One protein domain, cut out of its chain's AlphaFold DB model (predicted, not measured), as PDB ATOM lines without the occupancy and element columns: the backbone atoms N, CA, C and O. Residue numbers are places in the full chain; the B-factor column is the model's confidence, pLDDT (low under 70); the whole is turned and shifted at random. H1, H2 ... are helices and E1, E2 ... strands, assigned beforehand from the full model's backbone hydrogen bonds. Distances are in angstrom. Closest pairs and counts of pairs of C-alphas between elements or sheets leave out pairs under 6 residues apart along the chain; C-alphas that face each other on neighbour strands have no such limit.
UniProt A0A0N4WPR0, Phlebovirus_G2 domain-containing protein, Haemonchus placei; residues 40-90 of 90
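Overview. This is residues 40 to 90 of the 90 residues of the protein "Phlebovirus_G2 domain-containing protein" of Haemonchus placei (UniProt A0A0N4WPR0). Little regular structure is present: a small hairpin, E1 and E2, leads through a long loop to a second, larger loop with the short helix H1 at its tip, and a tail, residues 83 to 90, sticks out. The 51 printed residues hold two named strands, then one named helix, only 11 residues in a mixed class; the two-stranded sheet E1 - E2 is antiparallel. The whole is extended, radius of gyration of the C-alphas 15.7 A, spanning 52 by 27 by 16 A.

Arrangement. E1, residues 45 to 47, and E2, residues 52 to 54, form a hairpin, antiparallel at 161 degrees; N 46 and O 53 are 2.8 A apart, within hydrogen-bond range. Residues 63 to 64 pair antiparallel with residues 77 to 78. H1, residues 68 to 72, is apart from E1; its O i to N i+4 pair is within hydrogen-bond range.

Along the chain. E1 begins at C-alpha 45 (-27.518, -47.714, 14.720) and spans 6.6 A, E2 6.9 A. H1 spans 6.1 A, ending at C-alpha 72 (-17.377, -29.727, 14.473).

Size, cuts and confidence. The C-alphas of Thr 40 and Lys 90, the two farthest apart, are 54.8 A apart. The printed part has no cut. The link E2 to H1 is long. Residues 40 to 42, 81 to 84 and 88 to 90 have pLDDT under 70.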
ATOM      1  N   THR A  40     -37.221 -54.570  21.052       57.84
ATOM      2  CA  THR A  40     -36.646 -53.348  21.620       57.84
ATOM      3  C   THR A  40     -35.367 -53.096  20.856       57.84
ATOM      4  O   THR A  40     -34.582 -54.039  20.743       57.84
ATOM      5  N   LEU A  41     -35.238 -51.917  20.239       61.00
ATOM      6  CA  LEU A  41     -34.156 -51.553  19.324       61.00
ATOM      7  C   LEU A  41     -32.824 -51.507  20.099       61.00
ATOM      8  O   LEU A  41     -32.202 -50.471  20.272       61.00
ATOM      9  N   ALA A  42     -32.422 -52.649  20.644       57.53
ATOM     10  CA  ALA A  42     -31.203 -52.909  21.381       57.53
ATOM     11  C   ALA A  42     -30.017 -52.949  20.413       57.53
ATOM     12  O   ALA A  42     -28.858 -52.974  20.827       57.53
ATOM     13  N   THR A  43     -30.305 -52.941  19.112       71.69
ATOM     14  CA  THR A  43     -29.325 -52.794  18.055       71.69
ATOM     15  C   THR A  43     -28.939 -51.328  17.941       71.69
ATOM     16  O   THR A  43     -29.753 -50.476  17.589       71.69
ATOM     17  N   LYS A  44     -27.670 -51.040  18.225       83.62
ATOM     18  CA  LYS A  44     -27.075 -49.731  17.951       83.62
ATOM     19  C   LYS A  44     -27.196 -49.432  16.453       83.62
ATOM     20  O   LYS A  44     -27.057 -50.332  15.623       83.62
ATOM     21  N   PHE A  45     -27.429 -48.176  16.103       86.75
ATOM     22  CA  PHE A  45     -27.518 -47.714  14.720       86.75
ATOM     23  C   PHE A  45     -26.832 -46.355  14.575       86.75
ATOM     24  O   PHE A  45     -26.658 -45.638  15.560       86.75
ATOM     25  N   ILE A  46     -26.426 -46.025  13.352       88.25
ATOM     26  CA  ILE A  46     -25.996 -44.685  12.962       88.25
ATOM     27  C   ILE A  46     -27.110 -44.065  12.131       88.25
ATOM     28  O   ILE A  46     -27.701 -44.732  11.278       88.25
ATOM     29  N   PHE A  47     -27.363 -42.786  12.372       89.88
ATOM     30  CA  PHE A  47     -28.291 -41.979  11.605       89.88
ATOM     31  C   PHE A  47     -27.623 -40.653  11.239       89.88
ATOM     32  O   PHE A  47     -27.016 -40.026  12.105       89.88
ATOM     33  N   ASP A  48     -27.729 -40.246   9.976       88.31
ATOM     34  CA  ASP A  48     -27.160 -38.988   9.465       88.31
ATOM     35  C   ASP A  48     -28.224 -37.897   9.212       88.31
ATOM     36  O   ASP A  48     -27.926 -36.861   8.626       88.31
ATOM     37  N   GLY A  49     -29.480 -38.135   9.608       89.38
ATOM     38  CA  GLY A  49     -30.621 -37.270   9.285       89.38
ATOM     39  C   GLY A  49     -31.493 -37.789   8.137       89.38
ATOM     40  O   GLY A  49     -32.674 -37.455   8.081       89.38
ATOM     41  N   THR A  50     -30.956 -38.641   7.258       95.38
ATOM     42  CA  THR A  50     -31.659 -39.152   6.062       95.38
ATOM     43  C   THR A  50     -31.547 -40.669   5.912       95.38
ATOM     44  O   THR A  50     -32.509 -41.345   5.551       95.38
ATOM     45  N   HIS A  51     -30.381 -41.219   6.218       91.88
ATOM     46  CA  HIS A  51     -30.031 -42.619   6.086       91.88
ATOM     47  C   HIS A  51     -29.810 -43.232   7.459       91.88
ATOM     48  O   HIS A  51     -29.207 -42.635   8.354       91.88
ATOM     49  N   LEU A  52     -30.276 -44.468   7.606       90.88
ATOM     50  CA  LEU A  52     -30.098 -45.264   8.807       90.88
ATOM     51  C   LEU A  52     -29.275 -46.505   8.469       90.88
ATOM     52  O   LEU A  52     -29.586 -47.226   7.522       90.88
ATOM     53  N   ALA A  53     -28.240 -46.764   9.263       88.25
ATOM     54  CA  ALA A  53     -27.384 -47.935   9.139       88.25
ATOM     55  C   ALA A  53     -27.269 -48.661  10.481       88.25
ATOM     56  O   ALA A  53     -27.134 -48.038  11.532       88.25
ATOM     57  N   LEU A  54     -27.289 -49.994  10.465       88.00
ATOM     58  CA  LEU A  54     -27.090 -50.785  11.679       88.00
ATOM     59  C   LEU A  54     -25.615 -50.763  12.096       88.00
ATOM     60  O   LEU A  54     -24.729 -51.082  11.304       88.00
ATOM     61  N   TRP A  55     -25.352 -50.448  13.364       84.69
ATOM     62  CA  TRP A  55     -24.024 -50.520  13.965       84.69
ATOM     63  C   TRP A  55     -23.863 -51.868  14.667       84.69
ATOM     64  O   TRP A  55     -24.124 -52.016  15.861       84.69
ATOM     65  N   ASN A  56     -23.440 -52.879  13.910       79.94
ATOM     66  CA  ASN A  56     -23.232 -54.240  14.417       79.94
ATOM     67  C   ASN A  56     -21.797 -54.504  14.908       79.94
ATOM     68  O   ASN A  56     -21.453 -55.642  15.228       79.94
ATOM     69  N   THR A  57     -20.943 -53.480  14.958       75.12
ATOM     70  CA  THR A  57     -19.562 -53.660  15.404       75.12
ATOM     71  C   THR A  57     -19.501 -53.614  16.931       75.12
ATOM     72  O   THR A  57     -20.011 -52.692  17.569       75.12
ATOM     73  N   GLY A  58     -18.832 -54.596  17.539       73.06
ATOM     74  CA  GLY A  58     -18.485 -54.558  18.965       73.06
ATOM     75  C   GLY A  58     -17.377 -53.547  19.293       73.06
ATOM     76  O   GLY A  58     -16.915 -53.495  20.429       73.06
ATOM     77  N   ARG A  59     -16.917 -52.769  18.302       75.69
ATOM     78  CA  ARG A  59     -15.847 -51.787  18.474       75.69
ATOM     79  C   ARG A  59     -16.406 -50.538  19.140       75.69
ATOM     80  O   ARG A  59     -17.460 -50.027  18.755       75.69
ATOM     81  N   LYS A  60     -15.683 -50.045  20.141       77.62
ATOM     82  CA  LYS A  60     -15.937 -48.727  20.718       77.62
ATOM     83  C   LYS A  60     -15.461 -47.655  19.741       77.62
ATOM     84  O   LYS A  60     -14.452 -47.831  19.064       77.62
ATOM     85  N   LEU A  61     -16.208 -46.562  19.666       84.31
ATOM     86  CA  LEU A  61     -15.803 -45.372  18.925       84.31
ATOM     87  C   LEU A  61     -14.671 -44.685  19.690       84.31
ATOM     88  O   LEU A  61     -14.809 -44.446  20.887       84.31
ATOM     89  N   ASN A  62     -13.573 -44.367  19.006       84.69
ATOM     90  CA  ASN A  62     -12.422 -43.700  19.623       84.69
ATOM     91  C   ASN A  62     -12.721 -42.242  19.991       84.69
ATOM     92  O   ASN A  62     -12.097 -41.701  20.895       84.69
ATOM     93  N   LEU A  63     -13.678 -41.621  19.300       87.00
ATOM     94  CA  LEU A  63     -14.125 -40.256  19.537       87.00
ATOM     95  C   LEU A  63     -15.651 -40.254  19.629       87.00
ATOM     96  O   LEU A  63     -16.317 -40.755  18.723       87.00
ATOM     97  N   VAL A  64     -16.193 -39.733  20.727       89.88
ATOM     98  CA  VAL A  64     -17.638 -39.616  20.952       89.88
ATOM     99  C   VAL A  64     -17.947 -38.191  21.380       89.88
ATOM    100  O   VAL A  64     -17.331 -37.666  22.307       89.88
ATOM    101  N   CYS A  65     -18.892 -37.573  20.682       92.19
ATOM    102  CA  CYS A  65     -19.312 -36.193  20.893       92.19
ATOM    103  C   CYS A  65     -20.785 -36.181  21.309       92.19
ATOM    104  O   CYS A  65     -21.570 -36.984  20.800       92.19
ATOM    105  N   ASP A  66     -21.160 -35.255  22.189       92.06
ATOM    106  CA  ASP A  66     -22.539 -35.134  22.679       92.06
ATOM    107  C   ASP A  66     -23.434 -34.335  21.719       92.06
ATOM    108  O   ASP A  66     -24.661 -34.390  21.806       92.06
ATOM    109  N   SER A  67     -22.829 -33.584  20.793       92.44
ATOM    110  CA  SER A  67     -23.536 -32.759  19.816       92.44
ATOM    111  C   SER A  67     -22.764 -32.608  18.505       92.44
ATOM    112  O   SER A  67     -21.554 -32.820  18.436       92.44
ATOM    113  N   GLU A  68     -23.470 -32.182  17.459       91.25
ATOM    114  CA  GLU A  68     -22.858 -31.834  16.173       91.25
ATOM    115  C   GLU A  68     -21.870 -30.662  16.305       91.25
ATOM    116  O   GLU A  68     -20.786 -30.696  15.732       91.25
ATOM    117  N   GLU A  69     -22.188 -29.659  17.128       94.94
ATOM    118  CA  GLU A  69     -21.315 -28.503  17.379       94.94
ATOM    119  C   GLU A  69     -19.988 -28.905  18.048       94.94
ATOM    120  O   GLU A  69     -18.905 -28.447  17.662       94.94
ATOM    121  N   THR A  70     -20.046 -29.805  19.034       95.19
ATOM    122  CA  THR A  70     -18.837 -30.318  19.699       95.19
ATOM    123  C   THR A  70     -18.021 -31.204  18.763       95.19
ATOM    124  O   THR A  70     -16.793 -31.120  18.764       95.19
ATOM    125  N   ALA A  71     -18.684 -31.968  17.889       91.94
ATOM    126  CA  ALA A  71     -18.025 -32.711  16.819       91.94
ATOM    127  C   ALA A  71     -17.312 -31.790  15.818       91.94
ATOM    128  O   ALA A  71     -16.162 -32.049  15.463       91.94
ATOM    129  N   ALA A  72     -17.949 -30.689  15.412       93.88
ATOM    130  CA  ALA A  72     -17.377 -29.727  14.473       93.88
ATOM    131  C   ALA A  72     -16.133 -29.020  15.036       93.88
ATOM    132  O   ALA A  72     -15.188 -28.739  14.300       93.88
ATOM    133  N   SER A  73     -16.117 -28.764  16.344       95.50
ATOM    134  CA  SER A  73     -14.982 -28.163  17.055       95.50
ATOM    135  C   SER A  73     -13.958 -29.180  17.577       95.50
ATOM    136  O   SER A  73     -12.972 -28.782  18.195       95.50
ATOM    137  N   LEU A  74     -14.167 -30.482  17.330       90.31
ATOM    138  CA  LEU A  74     -13.362 -31.594  17.860       90.31
ATOM    139  C   LEU A  74     -13.234 -31.604  19.394       90.31
ATOM    140  O   LEU A  74     -12.335 -32.237  19.948       90.31
ATOM    141  N   ASN A  75     -14.153 -30.939  20.095       93.94
ATOM    142  CA  ASN A  75     -14.205 -30.905  21.550       93.94
ATOM    143  C   ASN A  75     -14.995 -32.110  22.081       93.94
ATOM    144  O   ASN A  75     -16.079 -31.967  22.646       93.94
ATOM    145  N   CYS A  76     -14.471 -33.308  21.832       90.62
ATOM    146  CA  CYS A  76     -15.155 -34.570  22.095       90.62
ATOM    147  C   CYS A  76     -14.396 -35.443  23.091       90.62
ATOM    148  O   CYS A  76     -13.180 -35.328  23.258       90.62
ATOM    149  N   MET A  77     -15.109 -36.378  23.714       89.69
ATOM    150  CA  MET A  77     -14.487 -37.368  24.579       89.69
ATOM    151  C   MET A  77     -13.705 -38.379  23.735       89.69
ATOM    152  O   MET A  77     -14.243 -38.995  22.811       89.69
ATOM    153  N   VAL A  78     -12.433 -38.570  24.079       87.44
ATOM    154  CA  VAL A  78     -11.569 -39.581  23.464       87.44
ATOM    155  C   VAL A  78     -11.607 -40.847  24.316       87.44
ATOM    156  O   VAL A  78     -11.217 -40.828  25.482       87.44
ATOM    157  N   ASN A  79     -12.034 -41.961  23.728       82.62
ATOM    158  CA  ASN A  79     -11.915 -43.275  24.348       82.62
ATOM    159  C   ASN A  79     -10.495 -43.799  24.119       82.62
ATOM    160  O   ASN A  79     -10.158 -44.281  23.039       82.62
ATOM    161  N   THR A  80      -9.656 -43.697  25.145       70.56
ATOM    162  CA  THR A  80      -8.223 -44.014  25.101       70.56
ATOM    163  C   THR A  80      -7.917 -45.504  25.295       70.56
ATOM    164  O   THR A  80      -6.931 -45.850  25.943       70.56
ATOM    165  N   ASP A  81      -8.697 -46.402  24.677       69.19
ATOM    166  CA  ASP A  81      -8.342 -47.831  24.522       69.19
ATOM    167  C   ASP A  81      -7.168 -47.981  23.510       69.19
ATOM    168  O   ASP A  81      -7.215 -48.744  22.545       69.19
ATOM    169  N   CYS A  82      -6.105 -47.194  23.697       64.94
ATOM    170  CA  CYS A  82      -4.908 -47.145  22.873       64.94
ATOM    171  C   CYS A  82      -3.856 -48.090  23.459       64.94
ATOM    172  O   CYS A  82      -3.419 -47.924  24.598       64.94
ATOM    173  N   VAL A  83      -3.392 -49.057  22.665       68.75
ATOM    174  CA  VAL A  83      -2.214 -49.857  23.015       68.75
ATOM    175  C   VAL A  83      -0.984 -48.983  22.785       68.75
ATOM    176  O   VAL A  83      -0.607 -48.724  21.643       68.75
ATOM    177  N   TYR A  84      -0.381 -48.483  23.864       65.19
ATOM    178  CA  TYR A  84       0.858 -47.714  23.782       65.19
ATOM    179  C   TYR A  84       1.980 -48.624  23.277       65.19
ATOM    180  O   TYR A  84       2.442 -49.512  23.993       65.19
ATOM    181  N   GLN A  85       2.416 -48.421  22.036       70.62
ATOM    182  CA  GLN A  85       3.648 -49.029  21.553       70.62
ATOM    183  C   GLN A  85       4.793 -48.121  21.984       70.62
ATOM    184  O   GLN A  85       4.874 -46.974  21.547       70.62
ATOM    185  N   GLN A  86       5.647 -48.617  22.882       71.75
ATOM    186  CA  GLN A  86       6.863 -47.904  23.248       71.75
ATOM    187  C   GLN A  86       7.684 -47.682  21.978       71.75
ATOM    188  O   GLN A  86       8.036 -48.638  21.287       71.75
ATOM    189  N   ALA A  87       7.963 -46.421  21.658       72.81
ATOM    190  CA  ALA A  87       8.973 -46.108  20.668       72.81
ATOM    191  C   ALA A  87      10.321 -46.515  21.273       72.81
ATOM    192  O   ALA A  87      10.758 -45.921  22.259       72.81
ATOM    193  N   GLU A  88      10.954 -47.558  20.735       64.88
ATOM    194  CA  GLU A  88      12.359 -47.821  21.030       64.88
ATOM    195  C   GLU A  88      13.155 -46.578  20.613       64.88
ATOM    196  O   GLU A  88      13.241 -46.243  19.430       64.88
ATOM    197  N   ASN A  89      13.676 -45.851  21.602       59.62
ATOM    198  CA  ASN A  89      14.637 -44.782  21.369       59.62
ATOM    199  C   ASN A  89      15.872 -45.386  20.694       59.62
ATOM    200  O   ASN A  89      16.451 -46.345  21.209       59.62
ATOM    201  N   LYS A  90      16.256 -44.812  19.554       51.59
ATOM    202  CA  LYS A  90      17.482 -45.132  18.828       51.59
ATOM    203  C   LYS A  90      18.546 -44.078  19.100       51.59
ATOM    204  O   LYS A  90      18.161 -42.891  19.195       51.59
TER     205      LYS A  90